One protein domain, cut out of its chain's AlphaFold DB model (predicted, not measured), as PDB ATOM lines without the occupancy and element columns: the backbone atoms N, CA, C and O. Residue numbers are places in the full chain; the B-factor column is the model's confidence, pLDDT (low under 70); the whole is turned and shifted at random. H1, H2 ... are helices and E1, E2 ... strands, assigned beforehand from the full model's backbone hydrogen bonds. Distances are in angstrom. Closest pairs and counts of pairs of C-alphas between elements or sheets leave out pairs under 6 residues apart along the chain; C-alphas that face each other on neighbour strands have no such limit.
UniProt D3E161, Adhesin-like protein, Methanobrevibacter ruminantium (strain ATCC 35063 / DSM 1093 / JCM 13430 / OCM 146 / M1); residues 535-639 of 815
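This is residues 535 to 639 of the 815 residues of the protein "Adhesin-like protein" of Methanobrevibacter ruminantium (strain ATCC 35063 / DSM 1093 / JCM 13430 / OCM 146 / M1) (UniProt D3E161). Three helices make the core, their centres set in a triangle: H1 crosses both H2 and H3 at a steep angle, and two small two-stranded sheets lie at the edge of this core. The antiparallel pair E2 and E5 packs along H3 with E5, the hairpin of E3 and E4 sits beside H2 and leads straight into H3, and the short strand E1 lies beyond H1, with residues 561 to 573 running round the outside from E1 to E2. The 105 printed residues hold three named helices and five named strands in the order H1, E1, E2, H2, E3, E4, H3, E5, a mixed class of helices and strands. The whole is compact, with a radius of gyration of the C-alphas of 12.6 A and spans of 32 by 31 by 20 A.

H1, residues 536 to 551, touches H2, residues 579 to 590, at a steep tilt of 47 degrees, opposite ways; the closest C-alphas are those of Ser 544 and Ala 586, 4.6 A apart. H1 also touches H3, residues 611 to 628, at a steep tilt of 47 degrees, the same way; the closest C-alphas are those of Thr 540 and Ser 615, 5.0 A apart, and H3 touches H1 with residues 614 to 622 alone. H2 and H3 are close but not clearly touching, with the C-alphas of Ala 586 and Phe 618 7.9 A apart. E1, residues 558 to 560, pairs with no named strand; its closest C-alpha pair to H1 is Leu 542 and Ile 558, 7.0 A. E2, residues 574 to 578, and E5, residues 634 to 638, are antiparallel neighbours, with N 577 and O 635 at 2.9 A, within hydrogen-bond range. The closest C-alphas of H3 and E5 are those of Ser 617 and Phe 637, 5.8 A apart. E3, residues 601 to 604, and E4, residues 607 to 610, form an antiparallel hairpin, with N 602 and O 609 at 2.9 A, within hydrogen-bond range. The closest C-alphas of H2 and E3 are those of Ile 585 and Val 602, 6.6 A apart. In H1, H2 and H3 every O i to N i+4 pair is within hydrogen-bond range.

H1 begins at C-alpha 536 at (-97.490, 53.571, -49.345) and is 22.4 A long. H2 measures 16.3 A, and H3 is the longest helix, 25.8 A. E2 is 12.9 A long and E5 12.8 A, ending at C-alpha 638 at (-98.161, 41.103, -62.209).

The C-alphas farthest apart are those of Gly 556 and Ile 606, 34.5 A. The printed part has no cut, and its one long link is that from E1 to E2. The mean pLDDT of the printed part is 92.9, with residue 595 under 70.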
ATOM      1  N   THR A 535     -96.283  56.696 -45.869       96.25
ATOM      2  CA  THR A 535     -97.476  56.246 -46.603       96.25
ATOM      3  C   THR A 535     -97.030  55.361 -47.764       96.25
ATOM      4  O   THR A 535     -95.950  55.569 -48.330       96.25
ATOM      5  N   VAL A 536     -97.861  54.408 -48.190       96.31
ATOM      6  CA  VAL A 536     -97.490  53.571 -49.345       96.31
ATOM      7  C   VAL A 536     -97.203  54.420 -50.589       96.31
ATOM      8  O   VAL A 536     -96.275  54.138 -51.331       96.31
ATOM      9  N   THR A 537     -97.896  55.550 -50.756       95.75
ATOM     10  CA  THR A 537     -97.640  56.517 -51.835       95.75
ATOM     11  C   THR A 537     -96.274  57.196 -51.745       95.75
ATOM     12  O   THR A 537     -95.624  57.393 -52.774       95.75
ATOM     13  N   GLN A 538     -95.798  57.514 -50.537       95.44
ATOM     14  CA  GLN A 538     -94.448  58.039 -50.322       95.44
ATOM     15  C   GLN A 538     -93.397  56.984 -50.644       95.44
ATOM     16  O   GLN A 538     -92.453  57.278 -51.380       95.44
ATOM     17  N   LEU A 539     -93.573  55.762 -50.134       97.31
ATOM     18  CA  LEU A 539     -92.633  54.674 -50.382       97.31
ATOM     19  C   LEU A 539     -92.573  54.323 -51.871       97.31
ATOM     20  O   LEU A 539     -91.482  54.186 -52.408       97.31
ATOM     21  N   THR A 540     -93.709  54.273 -52.565       97.19
ATOM     22  CA  THR A 540     -93.755  54.040 -54.012       97.19
ATOM     23  C   THR A 540     -92.975  55.105 -54.785       97.19
ATOM     24  O   THR A 540     -92.173  54.764 -55.654       97.19
ATOM     25  N   TYR A 541     -93.143  56.391 -54.452       96.00
ATOM     26  CA  TYR A 541     -92.355  57.468 -55.058       96.00
ATOM     27  C   TYR A 541     -90.851  57.301 -54.786       96.00
ATOM     28  O   TYR A 541     -90.047  57.371 -55.720       96.00
ATOM     29  N   LEU A 542     -90.472  57.064 -53.524       97.00
ATOM     30  CA  LEU A 542     -89.079  56.860 -53.123       97.00
ATOM     31  C   LEU A 542     -88.471  55.656 -53.846       97.00
ATOM     32  O   LEU A 542     -87.362  55.763 -54.363       97.00
ATOM     33  N   ALA A 543     -89.210  54.551 -53.950       98.19
ATOM     34  CA  ALA A 543     -88.756  53.330 -54.590       98.19
ATOM     35  C   ALA A 543     -88.557  53.520 -56.101       98.19
ATOM     36  O   ALA A 543     -87.494  53.206 -56.636       98.19
ATOM     37  N   SER A 544     -89.525  54.128 -56.796       97.19
ATOM     38  CA  SER A 544     -89.368  54.483 -58.214       97.19
ATOM     39  C   SER A 544     -88.175  55.418 -58.439       97.19
ATOM     40  O   SER A 544     -87.408  55.252 -59.390       97.19
ATOM     41  N   LYS A 545     -87.976  56.397 -57.550       96.62
ATOM     42  CA  LYS A 545     -86.851  57.327 -57.643       96.62
ATOM     43  C   LYS A 545     -85.510  56.664 -57.349       96.62
ATOM     44  O   LYS A 545     -84.541  56.974 -58.034       96.62
ATOM     45  N   ALA A 546     -85.461  55.726 -56.410       98.12
ATOM     46  CA  ALA A 546     -84.286  54.910 -56.141       98.12
ATOM     47  C   ALA A 546     -83.900  54.081 -57.372       98.12
ATOM     48  O   ALA A 546     -82.753  54.152 -57.801       98.12
ATOM     49  N   VAL A 547     -84.851  53.390 -58.013       98.25
ATOM     50  CA  VAL A 547     -84.600  52.619 -59.249       98.25
ATOM     51  C   VAL A 547     -84.018  53.508 -60.350       98.25
ATOM     52  O   VAL A 547     -83.004  53.164 -60.961       98.25
ATOM     53  N   LYS A 548     -84.614  54.688 -60.569       96.75
ATOM     54  CA  LYS A 548     -84.097  55.696 -61.505       96.75
ATOM     55  C   LYS A 548     -82.670  56.131 -61.152       96.75
ATOM     56  O   LYS A 548     -81.808  56.169 -62.028       96.75
ATOM     57  N   ASN A 549     -82.430  56.491 -59.894       96.38
ATOM     58  CA  ASN A 549     -81.147  57.010 -59.432       96.38
ATOM     59  C   ASN A 549     -80.042  55.951 -59.543       96.38
ATOM     60  O   ASN A 549     -78.995  56.242 -60.115       96.38
ATOM     61  N   ILE A 550     -80.311  54.714 -59.117       97.62
ATOM     62  CA  ILE A 550     -79.388  53.576 -59.236       97.62
ATOM     63  C   ILE A 550     -79.019  53.333 -60.702       97.62
ATOM     64  O   ILE A 550     -77.842  53.159 -61.013       97.62
ATOM     65  N   ASN A 551     -79.995  53.352 -61.618       97.06
ATOM     66  CA  ASN A 551     -79.717  53.193 -63.049       97.06
ATOM     67  C   ASN A 551     -78.777  54.288 -63.584       97.06
ATOM     68  O   ASN A 551     -77.966  54.029 -64.467       97.06
ATOM     69  N   ASN A 552     -78.858  55.489 -63.013       96.50
ATOM     70  CA  ASN A 552     -78.003  56.625 -63.346       96.50
ATOM     71  C   ASN A 552     -76.714  56.685 -62.502       96.50
ATOM     72  O   ASN A 552     -76.055  57.721 -62.493       96.50
ATOM     73  N   LYS A 553     -76.364  55.610 -61.779       96.62
ATOM     74  CA  LYS A 553     -75.203  55.534 -60.872       96.62
ATOM     75  C   LYS A 553     -75.197  56.612 -59.772       96.62
ATOM     76  O   LYS A 553     -74.141  57.021 -59.299       96.62
ATOM     77  N   ASN A 554     -76.374  57.079 -59.361       96.12
ATOM     78  CA  ASN A 554     -76.547  58.001 -58.243       96.12
ATOM     79  C   ASN A 554     -77.062  57.237 -57.016       96.12
ATOM     80  O   ASN A 554     -78.191  56.748 -57.015       96.12
ATOM     81  N   TYR A 555     -76.242  57.171 -55.970       95.62
ATOM     82  CA  TYR A 555     -76.523  56.416 -54.744       95.62
ATOM     83  C   TYR A 555     -76.753  57.309 -53.518       95.62
ATOM     84  O   TYR A 555     -76.849  56.805 -52.402       95.62
ATOM     85  N   GLY A 556     -76.810  58.631 -53.713       94.88
ATOM     86  CA  GLY A 556     -77.024  59.581 -52.626       94.88
ATOM     87  C   GLY A 556     -78.441  59.532 -52.052       94.88
ATOM     88  O   GLY A 556     -79.351  58.913 -52.614       94.88
ATOM     89  N   ASP A 557     -78.631  60.240 -50.940       96.00
ATOM     90  CA  ASP A 557     -79.929  60.347 -50.281       96.00
ATOM     91  C   ASP A 557     -81.023  60.866 -51.218       96.00
ATOM     92  O   ASP A 557     -80.827  61.754 -52.056       96.00
ATOM     93  N   ILE A 558     -82.229  60.351 -51.013       95.31
ATOM     94  CA  ILE A 558     -83.402  60.688 -51.803       95.31
ATOM     95  C   ILE A 558     -84.235  61.705 -51.027       95.31
ATOM     96  O   ILE A 558     -84.637  61.473 -49.889       95.31
ATOM     97  N   VAL A 559     -84.517  62.849 -51.652       93.88
ATOM     98  CA  VAL A 559     -85.400  63.864 -51.063       93.88
ATOM     99  C   VAL A 559     -86.843  63.362 -51.074       93.88
ATOM    100  O   VAL A 559     -87.393  63.083 -52.144       93.88
ATOM    101  N   LEU A 560     -87.455  63.295 -49.892       92.94
ATOM    102  CA  LEU A 560     -88.875  63.020 -49.709       92.94
ATOM    103  C   LEU A 560     -89.691  64.282 -50.011       92.94
ATOM    104  O   LEU A 560     -89.422  65.355 -49.463       92.94
ATOM    105  N   ILE A 561     -90.703  64.150 -50.866       91.31
ATOM    106  CA  ILE A 561     -91.589  65.250 -51.265       91.31
ATOM    107  C   ILE A 561     -93.008  65.067 -50.720       91.31
ATOM    108  O   ILE A 561     -93.405  63.964 -50.343       91.31
ATOM    109  N   SER A 562     -93.804  66.140 -50.725       89.62
ATOM    110  CA  SER A 562     -95.252  66.015 -50.524       89.62
ATOM    111  C   SER A 562     -95.848  65.189 -51.664       89.62
ATOM    112  O   SER A 562     -95.719  65.558 -52.832       89.62
ATOM    113  N   VAL A 563     -96.547  64.110 -51.324       89.06
ATOM    114  CA  VAL A 563     -97.315  63.291 -52.271       89.06
ATOM    115  C   VAL A 563     -98.764  63.182 -51.790       89.06
ATOM    116  O   VAL A 563     -99.017  63.330 -50.590       89.06
ATOM    117  N   PRO A 564     -99.745  62.939 -52.677       87.88
ATOM    118  CA  PRO A 564    -101.113  62.694 -52.240       87.88
ATOM    119  C   PRO A 564    -101.192  61.445 -51.346       87.88
ATOM    120  O   PRO A 564    -100.558  60.424 -51.629       87.88
ATOM    121  N   LYS A 565    -101.981  61.523 -50.266       87.00
ATOM    122  CA  LYS A 565    -102.176  60.399 -49.334       87.00
ATOM    123  C   LYS A 565    -102.947  59.245 -49.978       87.00
ATOM    124  O   LYS A 565    -102.596  58.091 -49.779       87.00
ATOM    125  N   SER A 566    -103.980  59.561 -50.757       89.75
ATOM    126  CA  SER A 566    -104.775  58.568 -51.473       89.75
ATOM    127  C   SER A 566    -104.166  58.233 -52.830       89.75
ATOM    128  O   SER A 566    -103.551  59.074 -53.495       89.75
ATOM    129  N   TYR A 567    -104.375  56.997 -53.267       93.31
ATOM    130  CA  TYR A 567    -104.061  56.547 -54.613       93.31
ATOM    131  C   TYR A 567    -105.300  55.929 -55.254       93.31
ATOM    132  O   TYR A 567    -106.204  55.444 -54.577       93.31
ATOM    133  N   LYS A 568    -105.321  55.952 -56.584       94.62
ATOM    134  CA  LYS A 568    -106.176  55.085 -57.391       94.62
ATOM    135  C   LYS A 568    -105.290  54.031 -58.033       94.62
ATOM    136  O   LYS A 568    -104.095  54.262 -58.200       94.62
ATOM    137  N   SER A 569    -105.863  52.889 -58.374       96.06
ATOM    138  CA  SER A 569    -105.141  51.801 -59.024       96.06
ATOM    139  C   SER A 569    -106.076  51.122 -60.009       96.06
ATOM    140  O   SER A 569    -107.057  50.521 -59.581       96.06
ATOM    141  N   SER A 570    -105.783  51.212 -61.303       94.94
ATOM    142  CA  SER A 570    -106.568  50.541 -62.343       94.94
ATOM    143  C   SER A 570    -105.691  50.071 -63.492       94.94
ATOM    144  O   SER A 570    -104.556  50.518 -63.649       94.94
ATOM    145  N   GLY A 571    -106.228  49.156 -64.289       95.06
ATOM    146  CA  GLY A 571    -105.473  48.459 -65.315       95.06
ATOM    147  C   GLY A 571    -104.932  47.126 -64.818       95.06
ATOM    148  O   GLY A 571    -105.258  46.657 -63.728       95.06
ATOM    149  N   GLU A 572    -104.131  46.504 -65.664       93.44
ATOM    150  CA  GLU A 572    -103.605  45.163 -65.477       93.44
ATOM    151  C   GLU A 572    -102.270  45.039 -66.200       93.44
ATOM    152  O   GLU A 572    -101.997  45.760 -67.164       93.44
ATOM    153  N   ILE A 573    -101.453  44.117 -65.714       93.25
ATOM    154  CA  ILE A 573    -100.230  43.664 -66.358       93.25
ATOM    155  C   ILE A 573     -99.913  42.268 -65.834       93.25
ATOM    156  O   ILE A 573    -100.185  41.976 -64.667       93.25
ATOM    157  N   TYR A 574     -99.368  41.438 -66.715       89.75
ATOM    158  CA  TYR A 574     -98.888  40.088 -66.444       89.75
ATOM    159  C   TYR A 574     -97.675  39.883 -67.346       89.75
ATOM    160  O   TYR A 574     -97.784  39.246 -68.383       89.75
ATOM    161  N   ASP A 575     -96.560  40.551 -67.061       88.06
ATOM    162  CA  ASP A 575     -95.452  40.640 -68.019       88.06
ATOM    163  C   ASP A 575     -94.092  40.644 -67.325       88.06
ATOM    164  O   ASP A 575     -93.915  41.253 -66.260       88.06
ATOM    165  N   THR A 576     -93.119  40.011 -67.975       84.56
ATOM    166  CA  THR A 576     -91.704  40.165 -67.651       84.56
ATOM    167  C   THR A 576     -91.225  41.496 -68.220       84.56
ATOM    168  O   THR A 576     -91.036  41.671 -69.424       84.56
ATOM    169  N   VAL A 577     -91.031  42.473 -67.335       89.00
ATOM    170  CA  VAL A 577     -90.595  43.814 -67.724       89.00
ATOM    171  C   VAL A 577     -89.079  43.891 -67.614       89.00
ATOM    172  O   VAL A 577     -88.513  43.801 -66.525       89.00
ATOM    173  N   TYR A 578     -88.408  44.094 -68.742       89.88
ATOM    174  CA  TYR A 578     -86.954  44.238 -68.792       89.88
ATOM    175  C   TYR A 578     -86.473  45.551 -68.170       89.88
ATOM    176  O   TYR A 578     -87.195  46.553 -68.132       89.88
ATOM    177  N   LYS A 579     -85.206  45.581 -67.742       92.12
ATOM    178  CA  LYS A 579     -84.558  46.724 -67.075       92.12
ATOM    179  C   LYS A 579     -84.799  48.058 -67.753       92.12
ATOM    180  O   LYS A 579     -85.201  49.022 -67.101       92.12
ATOM    181  N   LYS A 580     -84.598  48.113 -69.070       95.25
ATOM    182  CA  LYS A 580     -84.822  49.327 -69.863       95.25
ATOM    183  C   LYS A 580     -86.241  49.867 -69.676       95.25
ATOM    184  O   LYS A 580     -86.427  51.078 -69.590       95.25
ATOM    185  N   ASP A 581     -87.229  48.988 -69.593       95.25
ATOM    186  CA  ASP A 581     -88.632  49.360 -69.539       95.25
ATOM    187  C   ASP A 581     -89.124  49.621 -68.119       95.25
ATOM    188  O   ASP A 581     -89.795  50.633 -67.913       95.25
ATOM    189  N   PHE A 582     -88.729  48.837 -67.109       95.81
ATOM    190  CA  PHE A 582     -89.108  49.183 -65.736       95.81
ATOM    191  C   PHE A 582     -88.440  50.488 -65.285       95.81
ATOM    192  O   PHE A 582     -89.043  51.249 -64.530       95.81
ATOM    193  N   VAL A 583     -87.250  50.826 -65.800       97.38
ATOM    194  CA  VAL A 583     -86.634  52.147 -65.582       97.38
ATOM    195  C   VAL A 583     -87.447  53.254 -66.262       97.38
ATOM    196  O   VAL A 583     -87.634  54.319 -65.671       97.38
ATOM    197  N   LYS A 584     -87.996  53.033 -67.466       96.94
ATOM    198  CA  LYS A 584     -88.931  53.989 -68.096       96.94
ATOM    199  C   LYS A 584     -90.214  54.147 -67.283       96.94
ATOM    200  O   LYS A 584     -90.671  55.275 -67.106       96.94
ATOM    201  N   ILE A 585     -90.776  53.054 -66.761       97.00
ATOM    202  CA  ILE A 585     -91.946  53.104 -65.876       97.00
ATOM    203  C   ILE A 585     -91.592  53.907 -64.619       97.00
ATOM    204  O   ILE A 585     -92.325  54.830 -64.281       97.00
ATOM    205  N   ALA A 586     -90.441  53.653 -63.987       96.81
ATOM    206  CA  ALA A 586     -89.978  54.384 -62.807       96.81
ATOM    207  C   ALA A 586     -89.823  55.886 -63.093       96.81
ATOM    208  O   ALA A 586     -90.323  56.725 -62.344       96.81
ATOM    209  N   ASN A 587     -89.208  56.236 -64.227       94.81
ATOM    210  CA  ASN A 587     -89.106  57.615 -64.707       94.81
ATOM    211  C   ASN A 587     -90.479  58.255 -64.922       94.81
ATOM    212  O   ASN A 587     -90.676  59.416 -64.567       94.81
ATOM    213  N   SER A 588     -91.431  57.504 -65.476       94.00
ATOM    214  CA  SER A 588     -92.802  57.961 -65.667       94.00
ATOM    215  C   SER A 588     -93.510  58.172 -64.332       94.00
ATOM    216  O   SER A 588     -94.187  59.188 -64.192       94.00
ATOM    217  N   VAL A 589     -93.349  57.275 -63.353       93.25
ATOM    218  CA  VAL A 589     -93.917  57.444 -62.007       93.25
ATOM    219  C   VAL A 589     -93.364  58.711 -61.377       93.25
ATOM    220  O   VAL A 589     -94.152  59.588 -61.054       93.25
ATOM    221  N   VAL A 590     -92.038  58.845 -61.269       91.38
ATOM    222  CA  VAL A 590     -91.377  60.009 -60.650       91.38
ATOM    223  C   VAL A 590     -91.753  61.308 -61.362       91.38
ATOM    224  O   VAL A 590     -91.974  62.325 -60.703       91.38
ATOM    225  N   GLY A 591     -91.828  61.268 -62.696       85.31
ATOM    226  CA  GLY A 591     -92.145  62.411 -63.541       85.31
ATOM    227  C   GLY A 591     -91.287  63.633 -63.212       85.31
ATOM    228  O   GLY A 591     -90.097  63.535 -62.891       85.31
ATOM    229  N   SER A 592     -91.915  64.802 -63.273       71.62
ATOM    230  CA  SER A 592     -91.415  66.004 -62.621       71.62
ATOM    231  C   SER A 592     -91.767  65.968 -61.132       71.62
ATOM    232  O   SER A 592     -92.944  65.902 -60.791       71.62
ATOM    233  N   SER A 593     -90.781  66.082 -60.242       70.00
ATOM    234  CA  SER A 593     -91.006  66.027 -58.787       70.00
ATOM    235  C   SER A 593     -91.845  67.169 -58.212       70.00
ATOM    236  O   SER A 593     -92.283  67.107 -57.066       70.00
ATOM    237  N   TYR A 594     -92.090  68.215 -58.994       72.69
ATOM    238  CA  TYR A 594     -92.947  69.321 -58.608       72.69
ATOM    239  C   TYR A 594     -94.421  69.041 -58.918       72.69
ATOM    240  O   TYR A 594     -94.755  68.575 -60.008       72.69
ATOM    241  N   ASN A 595     -95.318  69.370 -57.982       69.62
ATOM    242  CA  ASN A 595     -96.752  69.060 -58.070       69.62
ATOM    243  C   ASN A 595     -97.024  67.588 -58.426       69.62
ATOM    244  O   ASN A 595     -97.944  67.282 -59.191       69.62
ATOM    245  N   TYR A 596     -96.208  66.689 -57.867       83.12
ATOM    246  CA  TYR A 596     -96.347  65.251 -58.044       83.12
ATOM    247  C   TYR A 596     -97.774  64.796 -57.717       83.12
ATOM    248  O   TYR A 596     -98.362  65.190 -56.707       83.12
ATOM    249  N   LYS A 597     -98.323  63.941 -58.577       84.50
ATOM    250  CA  LYS A 597     -99.599  63.260 -58.363       84.50
ATOM    251  C   LYS A 597     -99.374  61.766 -58.515       84.50
ATOM    252  O   LYS A 597     -98.687  61.349 -59.447       84.50
ATOM    253  N   ASN A 598    -100.001  60.982 -57.643       88.69
ATOM    254  CA  ASN A 598    -100.026  59.533 -57.799       88.69
ATOM    255  C   ASN A 598    -100.655  59.194 -59.149       88.69
ATOM    256  O   ASN A 598    -101.734  59.694 -59.482       88.69
ATOM    257  N   LYS A 599     -99.974  58.356 -59.926       91.62
ATOM    258  CA  LYS A 599    -100.507  57.862 -61.189       91.62
ATOM    259  C   LYS A 599    -101.385  56.658 -60.914       91.62
ATOM    260  O   LYS A 599    -100.922  55.687 -60.329       91.62
ATOM    261  N   GLU A 600    -102.630  56.703 -61.367       94.81
ATOM    262  CA  GLU A 600    -103.519  55.544 -61.280       94.81
ATOM    263  C   GLU A 600    -102.933  54.327 -62.009       94.81
ATOM    264  O   GLU A 600    -102.965  53.209 -61.491       94.81
ATOM    265  N   TYR A 601    -102.321  54.590 -63.167       96.56
ATOM    266  CA  TYR A 601    -101.530  53.637 -63.928       96.56
ATOM    267  C   TYR A 601    -100.414  54.320 -64.730       96.56
ATOM    268  O   TYR A 601    -100.430  55.535 -64.953       96.56
ATOM    269  N   VAL A 602     -99.457  53.524 -65.207       96.31
ATOM    270  CA  VAL A 602     -98.459  53.916 -66.211       96.31
ATOM    271  C   VAL A 602     -98.643  53.056 -67.458       96.31
ATOM    272  O   VAL A 602     -98.703  51.836 -67.359       96.31
ATOM    273  N   SER A 603     -98.738  53.672 -68.635       95.12
ATOM    274  CA  SER A 603     -98.836  52.924 -69.894       95.12
ATOM    275  C   SER A 603     -97.521  52.211 -70.214       95.12
ATOM    276  O   SER A 603     -96.457  52.832 -70.173       95.12
ATOM    277  N   TYR A 604     -97.604  50.930 -70.566       94.38
ATOM    278  CA  TYR A 604     -96.474  50.115 -71.008       94.38
ATOM    279  C   TYR A 604     -96.959  49.043 -71.984       94.38
ATOM    280  O   TYR A 604     -97.778  48.214 -71.604       94.38
ATOM    281  N   SER A 605     -96.430  49.013 -73.212       89.81
ATOM    282  CA  SER A 605     -96.872  48.052 -74.236       89.81
ATOM    283  C   SER A 605     -98.407  48.100 -74.400       89.81
ATOM    284  O   SER A 605     -98.981  49.183 -74.508       89.81
ATOM    285  N   ILE A 606     -99.076  46.948 -74.368       88.06
ATOM    286  CA  ILE A 606    -100.539  46.805 -74.367       88.06
ATOM    287  C   ILE A 606    -101.182  47.051 -72.989       88.06
ATOM    288  O   ILE A 606    -102.405  47.015 -72.866       88.06
ATOM    289  N   TYR A 607    -100.378  47.273 -71.948       93.38
ATOM    290  CA  TYR A 607    -100.801  47.305 -70.554       93.38
ATOM    291  C   TYR A 607    -100.962  48.718 -69.991       93.38
ATOM    292  O   TYR A 607    -100.273  49.680 -70.351       93.38
ATOM    293  N   LYS A 608    -101.848  48.807 -68.999       96.88
ATOM    294  CA  LYS A 608    -101.938  49.921 -68.055       96.88
ATOM    295  C   LYS A 608    -101.436  49.407 -66.712       96.88
ATOM    296  O   LYS A 608    -102.193  48.767 -65.998       96.88
ATOM    297  N   VAL A 609    -100.171  49.663 -66.387       97.25
ATOM    298  CA  VAL A 609     -99.521  49.171 -65.163       97.25
ATOM    299  C   VAL A 609    -100.128  49.875 -63.949       97.25
ATOM    300  O   VAL A 609     -99.859  51.066 -63.769       97.25
ATOM    301  N   PRO A 610    -100.929  49.192 -63.118       97.56
ATOM    302  CA  PRO A 610    -101.666  49.825 -62.029       97.56
ATOM    303  C   PRO A 610    -100.738  50.250 -60.880       97.56
ATOM    304  O   PRO A 610     -99.696  49.624 -60.661       97.56
ATOM    305  N   PHE A 611    -101.150  51.259 -60.097       97.50
ATOM    306  CA  PHE A 611    -100.434  51.725 -58.894       97.50
ATOM    307  C   PHE A 611     -99.959  50.591 -57.993       97.50
ATOM    308  O   PHE A 611     -98.788  50.551 -57.610       97.50
ATOM    309  N   LYS A 612    -100.857  49.650 -57.685       96.38
ATOM    310  CA  LYS A 612    -100.544  48.509 -56.824       96.38
ATOM    311  C   LYS A 612     -99.361  47.693 -57.347       96.38
ATOM    312  O   LYS A 612     -98.438  47.423 -56.584       96.38
ATOM    313  N   VAL A 613     -99.345  47.387 -58.645       96.62
ATOM    314  CA  VAL A 613     -98.316  46.531 -59.251       96.62
ATOM    315  C   VAL A 613     -96.970  47.232 -59.318       96.62
ATOM    316  O   VAL A 613     -95.990  46.682 -58.836       96.62
ATOM    317  N   TYR A 614     -96.882  48.463 -59.829       97.38
ATOM    318  CA  TYR A 614     -95.564  49.103 -59.877       97.38
ATOM    319  C   TYR A 614     -95.012  49.421 -58.476       97.38
ATOM    320  O   TYR A 614     -93.798  49.446 -58.303       97.38
ATOM    321  N   SER A 615     -95.870  49.611 -57.465       97.62
ATOM    322  CA  SER A 615     -95.434  49.781 -56.069       97.62
ATOM    323  C   SER A 615     -94.682  48.552 -55.561       97.62
ATOM    324  O   SER A 615     -93.548  48.675 -55.095       97.62
ATOM    325  N   ILE A 616     -95.278  47.363 -55.701       97.06
ATOM    326  CA  ILE A 616     -94.652  46.112 -55.261       97.06
ATOM    327  C   ILE A 616     -93.489  45.699 -56.173       97.06
ATOM    328  O   ILE A 616     -92.441  45.285 -55.682       97.06
ATOM    329  N   SER A 617     -93.605  45.880 -57.490       96.12
ATOM    330  CA  SER A 617     -92.537  45.522 -58.427       96.12
ATOM    331  C   SER A 617     -91.279  46.366 -58.215       96.12
ATOM    332  O   SER A 617     -90.178  45.820 -58.219       96.12
ATOM    333  N   PHE A 618     -91.393  47.674 -57.948       98.50
ATOM    334  CA  PHE A 618     -90.211  48.472 -57.605       98.50
ATOM    335  C   PHE A 618     -89.625  48.107 -56.244       98.50
ATOM    336  O   PHE A 618     -88.402  48.112 -56.108       98.50
ATOM    337  N   ALA A 619     -90.453  47.725 -55.270       98.31
ATOM    338  CA  ALA A 619     -89.952  47.192 -54.011       98.31
ATOM    339  C   ALA A 619     -89.129  45.907 -54.231       98.31
ATOM    340  O   ALA A 619     -88.016  45.800 -53.715       98.31
ATOM    341  N   LYS A 620     -89.612  44.975 -55.068       95.19
ATOM    342  CA  LYS A 620     -88.893  43.743 -55.451       95.19
ATOM    343  C   LYS A 620     -87.575  44.036 -56.173       95.19
ATOM    344  O   LYS A 620     -86.543  43.472 -55.814       95.19
ATOM    345  N   VAL A 621     -87.583  44.969 -57.127       96.69
ATOM    346  CA  VAL A 621     -86.370  45.432 -57.827       96.69
ATOM    347  C   VAL A 621     -85.331  45.977 -56.839       96.69
ATOM    348  O   VAL A 621     -84.142  45.674 -56.960       96.69
ATOM    349  N   LEU A 622     -85.756  46.758 -55.842       98.25
ATOM    350  CA  LEU A 622     -84.857  47.294 -54.817       98.25
ATOM    351  C   LEU A 622     -84.378  46.237 -53.828       98.25
ATOM    352  O   LEU A 622     -83.222  46.293 -53.411       98.25
ATOM    353  N   ASN A 623     -85.215  45.259 -53.483       95.81
ATOM    354  CA  ASN A 623     -84.793  44.130 -52.664       95.81
ATOM    355  C   ASN A 623     -83.683  43.323 -53.360       95.81
ATOM    356  O   ASN A 623     -82.643  43.058 -52.754       95.81
ATOM    357  N   PHE A 624     -83.858  43.030 -54.658       93.25
ATOM    358  CA  PHE A 624     -82.831  42.390 -55.484       93.25
ATOM    359  C   PHE A 624     -81.537  43.209 -55.494       93.25
ATOM    360  O   PHE A 624     -80.462  42.660 -55.250       93.25
ATOM    361  N   TYR A 625     -81.629  44.522 -55.722       95.88
ATOM    362  CA  TYR A 625     -80.462  45.405 -55.678       95.88
ATOM    363  C   TYR A 625     -79.773  45.393 -54.304       95.88
ATOM    364  O   TYR A 625     -78.547  45.358 -54.237       95.88
ATOM    365  N   GLY A 626     -80.535  45.383 -53.207       94.62
ATOM    366  CA  GLY A 626     -79.998  45.321 -51.846       94.62
ATOM    367  C   GLY A 626     -79.068  44.126 -51.624       94.62
ATOM    368  O   GLY A 626     -78.009  44.302 -51.012       94.62
ATOM    369  N   ASN A 627     -79.427  42.968 -52.187       92.00
ATOM    370  CA  ASN A 627     -78.660  41.720 -52.104       92.00
ATOM    371  C   ASN A 627     -77.525  41.639 -53.135       92.00
ATOM    372  O   ASN A 627     -76.437  41.189 -52.809       92.00
ATOM    373  N   ASN A 628     -77.758  42.103 -54.366       92.44
ATOM    374  CA  ASN A 628     -76.862  41.841 -55.501       92.44
ATOM    375  C   ASN A 628     -76.007  43.043 -55.926       92.44
ATOM    376  O   ASN A 628     -75.178  42.930 -56.825       92.44
ATOM    377  N   LYS A 629     -76.272  44.231 -55.369       94.19
ATOM    378  CA  LYS A 629     -75.650  45.523 -55.724       94.19
ATOM    379  C   LYS A 629     -75.746  45.909 -57.210       94.19
ATOM    380  O   LYS A 629     -75.112  46.865 -57.651       94.19
ATOM    381  N   LYS A 630     -76.611  45.235 -57.974       93.38
ATOM    382  CA  LYS A 630     -76.963  45.529 -59.371       93.38
ATOM    383  C   LYS A 630     -78.479  45.462 -59.556       93.38
ATOM    384  O   LYS A 630     -79.150  44.697 -58.870       93.38
ATOM    385  N   LEU A 631     -79.032  46.291 -60.447       93.38
ATOM    386  CA  LEU A 631     -80.443  46.158 -60.841       93.38
ATOM    387  C   LEU A 631     -80.628  44.839 -61.606       93.38
ATOM    388  O   LEU A 631     -79.731  44.487 -62.379       93.38
ATOM    389  N   PRO A 632     -81.764  44.145 -61.442       89.81
ATOM    390  CA  PRO A 632     -82.024  42.917 -62.176       89.81
ATOM    391  C   PRO A 632     -82.190  43.203 -63.677       89.81
ATOM    392  O   PRO A 632     -82.556  44.316 -64.073       89.81
ATOM    393  N   ASN A 633     -81.926  42.199 -64.517       85.75
ATOM    394  CA  ASN A 633     -82.096  42.308 -65.973       85.75
ATOM    395  C   ASN A 633     -83.575  42.427 -66.370       85.75
ATOM    396  O   ASN A 633     -83.906  43.106 -67.344       85.75
ATOM    397  N   TYR A 634     -84.458  41.836 -65.571       85.25
ATOM    398  CA  TYR A 634     -85.905  41.908 -65.703       85.25
ATOM    399  C   TYR A 634     -86.572  41.796 -64.328       85.25
ATOM    400  O   TYR A 634     -85.948  41.410 -63.344       85.25
ATOM    401  N   SER A 635     -87.844  42.163 -64.244       87.06
ATOM    402  CA  SER A 635     -88.683  41.925 -63.071       87.06
ATOM    403  C   SER A 635     -90.096  41.627 -63.533       87.06
ATOM    404  O   SER A 635     -90.590  42.253 -64.471       87.06
ATOM    405  N   LEU A 636     -90.773  40.722 -62.837       85.88
ATOM    406  CA  LEU A 636     -92.176  40.452 -63.098       85.88
ATOM    407  C   LEU A 636     -93.047  41.600 -62.579       85.88
ATOM    408  O   LEU A 636     -92.936  42.020 -61.421       85.88
ATOM    409  N   PHE A 637     -93.920  42.103 -63.444       92.31
ATOM    410  CA  PHE A 637     -94.992  43.021 -63.083       92.31
ATOM    411  C   PHE A 637     -96.300  42.268 -63.275       92.31
ATOM    412  O   PHE A 637     -96.680  41.947 -64.400       92.31
ATOM    413  N   THR A 638     -96.975  41.955 -62.171       90.56
ATOM    414  CA  THR A 638     -98.161  41.103 -62.209       90.56
ATOM    415  C   THR A 638     -99.192  41.490 -61.161       90.56
ATOM    416  O   THR A 638     -98.849  41.827 -60.029       90.56
ATOM    417  N   LEU A 639    -100.476  41.409 -61.520       90.62
ATOM    418  CA  LEU A 639    -101.566  41.482 -60.542       90.62
ATOM    419  C   LEU A 639    -101.670  40.224 -59.668       90.62
ATOM    420  O   LEU A 639    -102.343  40.276 -58.639       90.62
TER     421      LEU A 639